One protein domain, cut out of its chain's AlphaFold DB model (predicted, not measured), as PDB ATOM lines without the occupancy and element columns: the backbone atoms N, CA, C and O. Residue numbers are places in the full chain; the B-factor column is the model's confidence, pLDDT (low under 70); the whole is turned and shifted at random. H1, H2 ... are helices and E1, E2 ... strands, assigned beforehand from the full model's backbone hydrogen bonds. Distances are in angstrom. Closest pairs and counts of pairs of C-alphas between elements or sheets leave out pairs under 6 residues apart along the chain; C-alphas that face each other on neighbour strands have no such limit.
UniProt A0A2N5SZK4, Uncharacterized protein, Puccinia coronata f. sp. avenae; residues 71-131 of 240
ATOM      1  N   GLU A  71     127.221 124.286 197.254       73.62
ATOM      2  CA  GLU A  71     127.395 124.599 198.678       73.62
ATOM      3  C   GLU A  71     126.686 123.590 199.593       73.62
ATOM      4  O   GLU A  71     127.290 123.083 200.535       73.62
ATOM      5  N   GLU A  72     125.441 123.216 199.283       71.44
ATOM      6  CA  GLU A  72     124.708 122.208 200.060       71.44
ATOM      7  C   GLU A  72     125.392 120.838 199.983       71.44
ATOM      8  O   GLU A  72     125.508 120.138 200.988       71.44
ATOM      9  N   THR A  73     125.951 120.490 198.821       74.56
ATOM     10  CA  THR A  73     126.694 119.232 198.656       74.56
ATOM     11  C   THR A  73     127.987 119.216 199.476       74.56
ATOM     12  O   THR A  73     128.340 118.190 200.065       74.56
ATOM     13  N   ILE A  74     128.701 120.344 199.545       74.62
ATOM     14  CA  ILE A  74     129.880 120.486 200.407       74.62
ATOM     15  C   ILE A  74     129.477 120.384 201.879       74.62
ATOM     16  O   ILE A  74     130.134 119.654 202.619       74.62
ATOM     17  N   ASN A  75     128.382 121.024 202.293       79.62
ATOM     18  CA  ASN A  75     127.886 120.970 203.671       79.62
ATOM     19  C   ASN A  75     127.520 119.549 204.109       79.62
ATOM     20  O   ASN A  75     127.972 119.108 205.165       79.62
ATOM     21  N   ILE A  76     126.799 118.797 203.270       81.12
ATOM     22  CA  ILE A  76     126.496 117.379 203.522       81.12
ATOM     23  C   ILE A  76     127.794 116.586 203.701       81.12
ATOM     24  O   ILE A  76     127.928 115.783 204.621       81.12
ATOM     25  N   ARG A  77     128.801 116.843 202.855       79.94
ATOM     26  CA  ARG A  77     130.064 116.109 202.933       79.94
ATOM     27  C   ARG A  77     130.921 116.494 204.135       79.94
ATOM     28  O   ARG A  77     131.686 115.661 204.619       79.94
ATOM     29  N   MET A  78     130.817 117.730 204.608       80.69
ATOM     30  CA  MET A  78     131.430 118.136 205.868       80.69
ATOM     31  C   MET A  78     130.781 117.412 207.050       80.69
ATOM     32  O   MET A  78     131.506 116.913 207.909       80.69
ATOM     33  N   GLU A  79     129.452 117.280 207.055       85.00
ATOM     34  CA  GLU A  79     128.723 116.535 208.087       85.00
ATOM     35  C   GLU A  79     129.157 115.062 208.137       85.00
ATOM     36  O   GLU A  79     129.502 114.563 209.208       85.00
ATOM     37  N   ASP A  80     129.282 114.395 206.982       81.88
ATOM     38  CA  ASP A  80     129.804 113.020 206.897       81.88
ATOM     39  C   ASP A  80     131.180 112.868 207.576       81.88
ATOM     40  O   ASP A  80     131.460 111.864 208.237       81.88
ATOM     41  N   ILE A  81     132.067 113.856 207.402       82.00
ATOM     42  CA  ILE A  81     133.419 113.836 207.977       82.00
ATOM     43  C   ILE A  81     133.358 113.993 209.498       82.00
ATOM     44  O   ILE A  81     134.102 113.302 210.198       82.00
ATOM     45  N   TYR A  82     132.483 114.854 210.016       80.38
ATOM     46  CA  TYR A  82     132.302 115.004 211.460       80.38
ATOM     47  C   TYR A  82     131.715 113.742 212.095       80.38
ATOM     48  O   TYR A  82     132.237 113.278 213.108       80.38
ATOM     49  N   GLN A  83     130.707 113.129 211.469       81.06
ATOM     50  CA  GLN A  83     130.103 111.886 211.964       81.06
ATOM     51  C   GLN A  83     131.099 110.717 211.975       81.06
ATOM     52  O   GLN A  83     131.117 109.917 212.910       81.06
ATOM     53  N   ALA A  84     131.977 110.638 210.970       80.31
ATOM     54  CA  ALA A  84     133.016 109.610 210.905       80.31
ATOM     55  C   ALA A  84     134.144 109.797 211.939       80.31
ATOM     56  O   ALA A  84     134.910 108.863 212.181       80.31
ATOM     57  N   ASN A  85     134.272 110.987 212.536       74.94
ATOM     58  CA  ASN A  85     135.357 111.334 213.452       74.94
ATOM     59  C   ASN A  85     134.797 111.966 214.737       74.94
ATOM     60  O   ASN A  85     134.909 113.179 214.915       74.94
ATOM     61  N   PRO A  86     134.204 111.182 215.655       66.62
ATOM     62  CA  PRO A  86     133.661 111.723 216.897       66.62
ATOM     63  C   PRO A  86     134.745 112.395 217.752       66.62
ATOM     64  O   PRO A  86     135.930 112.053 217.686       66.62
ATOM     65  N   ALA A  87     134.329 113.347 218.592       63.22
ATOM     66  CA  ALA A  87     135.225 114.056 219.498       63.22
ATOM     67  C   ALA A  87     135.999 113.068 220.388       63.22
ATOM     68  O   ALA A  87     135.421 112.309 221.169       63.22
ATOM     69  N   ASN A  88     137.327 113.070 220.263       62.31
ATOM     70  CA  ASN A  88     138.186 112.163 221.011       62.31
ATOM     71  C   ASN A  88     138.675 112.841 222.297       62.31
ATOM     72  O   ASN A  88     139.504 113.753 222.268       62.31
ATOM     73  N   ALA A  89     138.201 112.341 223.439       59.38
ATOM     74  CA  ALA A  89     138.505 112.877 224.765       59.38
ATOM     75  C   ALA A  89     139.999 112.841 225.157       59.38
ATOM     76  O   ALA A  89     140.367 113.469 226.149       59.38
ATOM     77  N   ARG A  90     140.855 112.117 224.414       57.97
ATOM     78  CA  ARG A  90     142.309 112.039 224.663       57.97
ATOM     79  C   ARG A  90     143.096 113.255 224.165       57.97
ATOM     80  O   ARG A  90     144.243 113.421 224.569       57.97
ATOM     81  N   TYR A  91     142.500 114.086 223.312       66.62
ATOM     82  CA  TYR A  91     143.136 115.289 222.766       66.62
ATOM     83  C   TYR A  91     142.408 116.538 223.292       66.62
ATOM     84  O   TYR A  91     142.087 116.615 224.478       66.62
ATOM     85  N   LYS A  92     142.139 117.546 222.456       64.06
ATOM     86  CA  LYS A  92     141.285 118.674 222.857       64.06
ATOM     87  C   LYS A  92     139.822 118.239 222.795       64.06
ATOM     88  O   LYS A  92     139.335 117.909 221.721       64.06
ATOM     89  N   LYS A  93     139.134 118.268 223.941       61.59
ATOM     90  CA  LYS A  93     137.753 117.775 224.105       61.59
ATOM     91  C   LYS A  93     136.731 118.435 223.171       61.59
ATOM     92  O   LYS A  93     135.725 117.811 222.863       61.59
ATOM     93  N   ASP A  94     137.022 119.644 222.698       65.94
ATOM     94  CA  ASP A  94     136.057 120.471 221.967       65.94
ATOM     95  C   ASP A  94     136.222 120.423 220.441       65.94
ATOM     96  O   ASP A  94     135.441 121.047 219.727       65.94
ATOM     97  N   ILE A  95     137.241 119.728 219.915       67.38
ATOM     98  CA  ILE A  95     137.519 119.703 218.472       67.38
ATOM     99  C   ILE A  95     137.629 118.249 217.997       67.38
ATOM    100  O   ILE A  95     138.513 117.531 218.472       67.38
ATOM    101  N   PRO A  96     136.778 117.809 217.050       77.19
ATOM    102  CA  PRO A  96     136.931 116.520 216.387       77.19
ATOM    103  C   PRO A  96     138.321 116.394 215.751       77.19
ATOM    104  O   PRO A  96     138.857 117.356 215.197       77.19
ATOM    105  N   VAL A  97     138.933 115.216 215.831       81.75
ATOM    106  CA  VAL A  97     140.283 114.984 215.296       81.75
ATOM    107  C   VAL A  97     140.289 113.773 214.380       81.75
ATOM    108  O   VAL A  97     139.737 112.728 214.716       81.75
ATOM    109  N   TYR A  98     140.963 113.905 213.243       81.25
ATOM    110  CA  TYR A  98     141.324 112.770 212.407       81.25
ATOM    111  C   TYR A  98     142.643 112.192 212.913       81.25
ATOM    112  O   TYR A  98     143.658 112.892 212.942       81.25
ATOM    113  N   LEU A  99     142.635 110.928 213.327       80.69
ATOM    114  CA  LEU A  99     143.843 110.230 213.762       80.69
ATOM    115  C   LEU A  99     144.584 109.667 212.556       80.69
ATOM    116  O   LEU A  99     143.972 109.074 211.665       80.69
ATOM    117  N   HIS A 100     145.907 109.816 212.539       75.94
ATOM    118  CA  HIS A 100     146.706 109.196 211.497       75.94
ATOM    119  C   HIS A 100     146.595 107.659 211.608       75.94
ATOM    120  O   HIS A 100     146.798 107.116 212.697       75.94
ATOM    121  N   PRO A 101     146.322 106.925 210.509       72.56
ATOM    122  CA  PRO A 101     146.073 105.478 210.559       72.56
ATOM    123  C   PRO A 101     147.230 104.661 211.147       72.56
ATOM    124  O   PRO A 101     147.027 103.570 211.672       72.56
ATOM    125  N   THR A 102     148.453 105.183 211.031       72.88
ATOM    126  CA  THR A 102     149.692 104.475 211.383       72.88
ATOM    127  C   THR A 102     150.351 105.007 212.655       72.88
ATOM    128  O   THR A 102     151.120 104.285 213.281       72.88
ATOM    129  N   ASP A 103     150.060 106.245 213.064       75.81
ATOM    130  CA  ASP A 103     150.686 106.868 214.236       75.81
ATOM    131  C   ASP A 103     149.619 107.519 215.116       75.81
ATOM    132  O   ASP A 103     149.038 108.544 214.774       75.81
ATOM    133  N   LYS A 104     149.389 106.924 216.288       72.44
ATOM    134  CA  LYS A 104     148.373 107.373 217.246       72.44
ATOM    135  C   LYS A 104     148.707 108.726 217.887       72.44
ATOM    136  O   LYS A 104     147.825 109.332 218.487       72.44
ATOM    137  N   ASN A 105     149.942 109.215 217.786       76.25
ATOM    138  CA  ASN A 105     150.318 110.536 218.299       76.25
ATOM    139  C   ASN A 105     150.182 111.642 217.246       76.25
ATOM    140  O   ASN A 105     150.265 112.820 217.593       76.25
ATOM    141  N   GLN A 106     149.935 111.287 215.983       79.31
ATOM    142  CA  GLN A 106     149.696 112.243 214.910       79.31
ATOM    143  C   GLN A 106     148.203 112.377 214.645       79.31
ATOM    144  O   GLN A 106     147.487 111.400 214.422       79.31
ATOM    145  N   TYR A 107     147.729 113.617 214.657       82.38
ATOM    146  CA  TYR A 107     146.334 113.924 214.403       82.38
ATOM    147  C   TYR A 107     146.196 115.242 213.650       82.38
ATOM    148  O   TYR A 107     147.039 116.134 213.753       82.38
ATOM    149  N   ILE A 108     145.100 115.361 212.907       82.56
ATOM    150  CA  ILE A 108     144.705 116.579 212.207       82.56
ATOM    151  C   ILE A 108     143.422 117.089 212.873       82.56
ATOM    152  O   ILE A 108     142.417 116.375 212.870       82.56
ATOM    153  N   PRO A 109     143.424 118.298 213.460       82.69
ATOM    154  CA  PRO A 109     142.202 118.927 213.941       82.69
ATOM    155  C   PRO A 109     141.225 119.153 212.785       82.69
ATOM    156  O   PRO A 109     141.564 119.809 211.800       82.69
ATOM    157  N   LEU A 110     140.003 118.648 212.919       83.31
ATOM    158  CA  LEU A 110     138.933 118.867 211.950       83.31
ATOM    159  C   LEU A 110     138.257 120.206 212.245       83.31
ATOM    160  O   LEU A 110     137.157 120.280 212.787       83.31
ATOM    161  N   THR A 111     138.969 121.287 211.934       83.25
ATOM    162  CA  THR A 111     138.394 122.637 211.956       83.25
ATOM    163  C   THR A 111     137.483 122.848 210.742       83.25
ATOM    164  O   THR A 111     137.707 122.197 209.717       83.25
ATOM    165  N   PRO A 112     136.526 123.797 210.785       81.00
ATOM    166  CA  PRO A 112     135.645 124.075 209.649       81.00
ATOM    167  C   PRO A 112     136.387 124.267 208.319       81.00
ATOM    168  O   PRO A 112     136.016 123.663 207.317       81.00
ATOM    169  N   GLY A 113     137.493 125.020 208.319       79.12
ATOM    170  CA  GLY A 113     138.290 125.248 207.110       79.12
ATOM    171  C   GLY A 113     138.970 123.982 206.579       79.12
ATOM    172  O   GLY A 113     138.978 123.737 205.375       79.12
ATOM    173  N   THR A 114     139.507 123.135 207.462       81.00
ATOM    174  CA  THR A 114     140.134 121.864 207.060       81.00
ATOM    175  C   THR A 114     139.102 120.900 206.475       81.00
ATOM    176  O   THR A 114     139.332 120.314 205.416       81.00
ATOM    177  N   THR A 115     137.944 120.778 207.126       82.81
ATOM    178  CA  THR A 115     136.854 119.895 206.698       82.81
ATOM    179  C   THR A 115     136.271 120.333 205.353       82.81
ATOM    180  O   THR A 115     136.017 119.489 204.494       82.81
ATOM    181  N   GLN A 116     136.143 121.641 205.114       81.38
ATOM    182  CA  GLN A 116     135.677 122.187 203.836       81.38
ATOM    183  C   GLN A 116     136.604 121.814 202.671       81.38
ATOM    184  O   GLN A 116     136.134 121.359 201.627       81.38
ATOM    185  N   ILE A 117     137.924 121.937 202.855       80.38
ATOM    186  CA  ILE A 117     138.919 121.548 201.839       80.38
ATOM    187  C   ILE A 117     138.783 120.056 201.500       80.38
ATOM    188  O   ILE A 117     138.817 119.661 200.331       80.38
ATOM    189  N   TRP A 118     138.597 119.213 202.515       83.81
ATOM    190  CA  TRP A 118     138.460 117.767 202.332       83.81
ATOM    191  C   TRP A 118     137.147 117.405 201.630       83.81
ATOM    192  O   TRP A 118     137.149 116.593 200.701       83.81
ATOM    193  N   ALA A 119     136.042 118.043 202.014       81.56
ATOM    194  CA  ALA A 119     134.741 117.887 201.373       81.56
ATOM    195  C   ALA A 119     134.793 118.246 199.878       81.56
ATOM    196  O   ALA A 119     134.336 117.465 199.037       81.56
ATOM    197  N   GLN A 120     135.436 119.364 199.529       77.81
ATOM    198  CA  GLN A 120     135.631 119.779 198.136       77.81
ATOM    199  C   GLN A 120     136.466 118.767 197.342       77.81
ATOM    200  O   GLN A 120     136.087 118.384 196.232       77.81
ATOM    201  N   ALA A 121     137.566 118.269 197.912       80.31
ATOM    202  CA  ALA A 121     138.402 117.263 197.257       80.31
ATOM    203  C   ALA A 121     137.636 115.952 196.987       80.31
ATOM    204  O   ALA A 121     137.767 115.352 195.913       80.31
ATOM    205  N   LEU A 122     136.795 115.518 197.933       79.12
ATOM    206  CA  LEU A 122     135.944 114.336 197.772       79.12
ATOM    207  C   LEU A 122     134.888 114.539 196.678       79.12
ATOM    208  O   LEU A 122     134.675 113.635 195.864       79.12
ATOM    209  N   PHE A 123     134.288 115.727 196.603       75.31
ATOM    210  CA  PHE A 123     133.330 116.083 195.557       75.31
ATOM    211  C   PHE A 123     133.963 116.081 194.151       75.31
ATOM    212  O   PHE A 123     133.425 115.486 193.210       75.31
ATOM    213  N   VAL A 124     135.158 116.664 193.998       72.38
ATOM    214  CA  VAL A 124     135.909 116.670 192.725       72.38
ATOM    215  C   VAL A 124     136.306 115.252 192.295       72.38
ATOM    216  O   VAL A 124     136.230 114.900 191.111       72.38
ATOM    217  N   LYS A 125     136.687 114.395 193.249       71.81
ATOM    218  CA  LYS A 125     137.025 112.989 192.981       71.81
ATOM    219  C   LYS A 125     135.813 112.185 192.503       71.81
ATOM    220  O   LYS A 125     135.942 111.384 191.575       71.81
ATOM    221  N   LEU A 126     134.641 112.403 193.101       60.72
ATOM    222  CA  LEU A 126     133.417 111.681 192.750       60.72
ATOM    223  C   LEU A 126     132.853 112.124 191.389       60.72
ATOM    224  O   LEU A 126     132.532 111.276 190.553       60.72
ATOM    225  N   SER A 127     132.831 113.432 191.119       57.59
ATOM    226  CA  SER A 127     132.429 113.984 189.814       57.59
ATOM    227  C   SER A 127     133.368 113.546 188.680       57.59
ATOM    228  O   SER A 127     132.924 113.228 187.577       57.59
ATOM    229  N   SER A 128     134.669 113.420 188.952       54.31
ATOM    230  CA  SER A 128     135.639 112.896 187.981       54.31
ATOM    231  C   SER A 128     135.479 111.394 187.721       54.31
ATOM    232  O   SER A 128     135.704 110.941 186.599       54.31
ATOM    233  N   LYS A 129     135.026 110.613 188.712       53.94
ATOM    234  CA  LYS A 129     134.717 109.186 188.529       53.94
ATOM    235  C   LYS A 129     133.439 108.977 187.706       53.94
ATOM    236  O   LYS A 129     133.431 108.091 186.857       53.94
ATOM    237  N   LYS A 130     132.422 109.840 187.865       49.69
ATOM    238  CA  LYS A 130     131.233 109.854 186.987       49.69
ATOM    239  C   LYS A 130     131.569 110.257 185.538       49.69
ATOM    240  O   LYS A 130     130.986 109.708 184.611       49.69
ATOM    241  N   ARG A 131     132.585 111.104 185.305       44.62
ATOM    242  CA  ARG A 131     133.080 111.412 183.943       44.62
ATOM    243  C   ARG A 131     133.850 110.267 183.271       44.62
ATOM    244  O   ARG A 131     133.928 110.244 182.047       44.62
TER     245      ARG A 131
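AT A GLANCE: This is residues 71 to 131 of the 240 residues of an uncharacterized protein of Puccinia coronata f. sp. avenae (UniProt A0A2N5SZK4). Two helices cross as an X, H1 through its residues near Arg 77 and H2 through its residues near Ala 119, and a small two-stranded hairpin, E1 and E2, lies with the long loop of residues 85 to 96 toward one end of the model. At the other end the last part of H2, residues 124 to 131, sticks out. The printed part has 61 residues, with two named helices and two named strands in the order H1, E1, E2, H2; the strands form an antiparallel sheet, order E1 - E2, and the class is mostly helix. The whole is only just loose, close to compact, with a radius of gyration of the C-alphas of 12.9 A, and it is elongated, spanning 41 by 25 by 16 A.

IN THESE COORDINATES: H1 runs from Glu 71, whose C-alpha is at (127.395, 124.599, 198.678), to Ala 84, 20.1 A from first to last C-alpha. E1 is residues 97 to 99, with C-alpha 97 at (140.283, 114.984, 215.296). E2 is residues 107 to 109. H2, the longest helix, is residues 112 to 131 and measures 28.8 A, ending with C-alpha 131 at (133.080, 111.412, 183.943).

HOW THE PARTS SIT: H1 and H2 touch, with 14 pairs of C-alphas within 8 A, and H2 does so with residues 115 to 123 alone. The closest C-alphas of the two are those of Arg 77 and Ala 119, 5.2 A apart. Their lines are about perpendicular, only just, at 70.2 degrees. In H1 and H2 every O i to N i+4 pair is within hydrogen-bond range. E1 and E2 form a hairpin, antiparallel with 161 degrees between their directions. C-alphas 98 and 108 face each other at 5.1 A, and N 98 and O 108 are within hydrogen-bond range at 2.9 A, as are N 108 and O 98 at 2.9 A. H1 and E2 are apart, and so are E1 and H2.

THE WHOLE: The two C-alphas farthest apart are those of Arg 90 and Arg 131, 41.8 A. Residues 124 to 131, which belong to H2, stand free; the body without them spans 32 by 22 by 16 A, with a radius of gyration of 11.4 A. The link from H1 to E1, 12 residues, is long, the link from E1 to E2, 7 residues, is short, and the link from E2 to H2, 2 residues, is tight. The printed part has no cut. The mean pLDDT of the printed part is 73.9, and residues 86 to 95 and 126 to 131 are under 70.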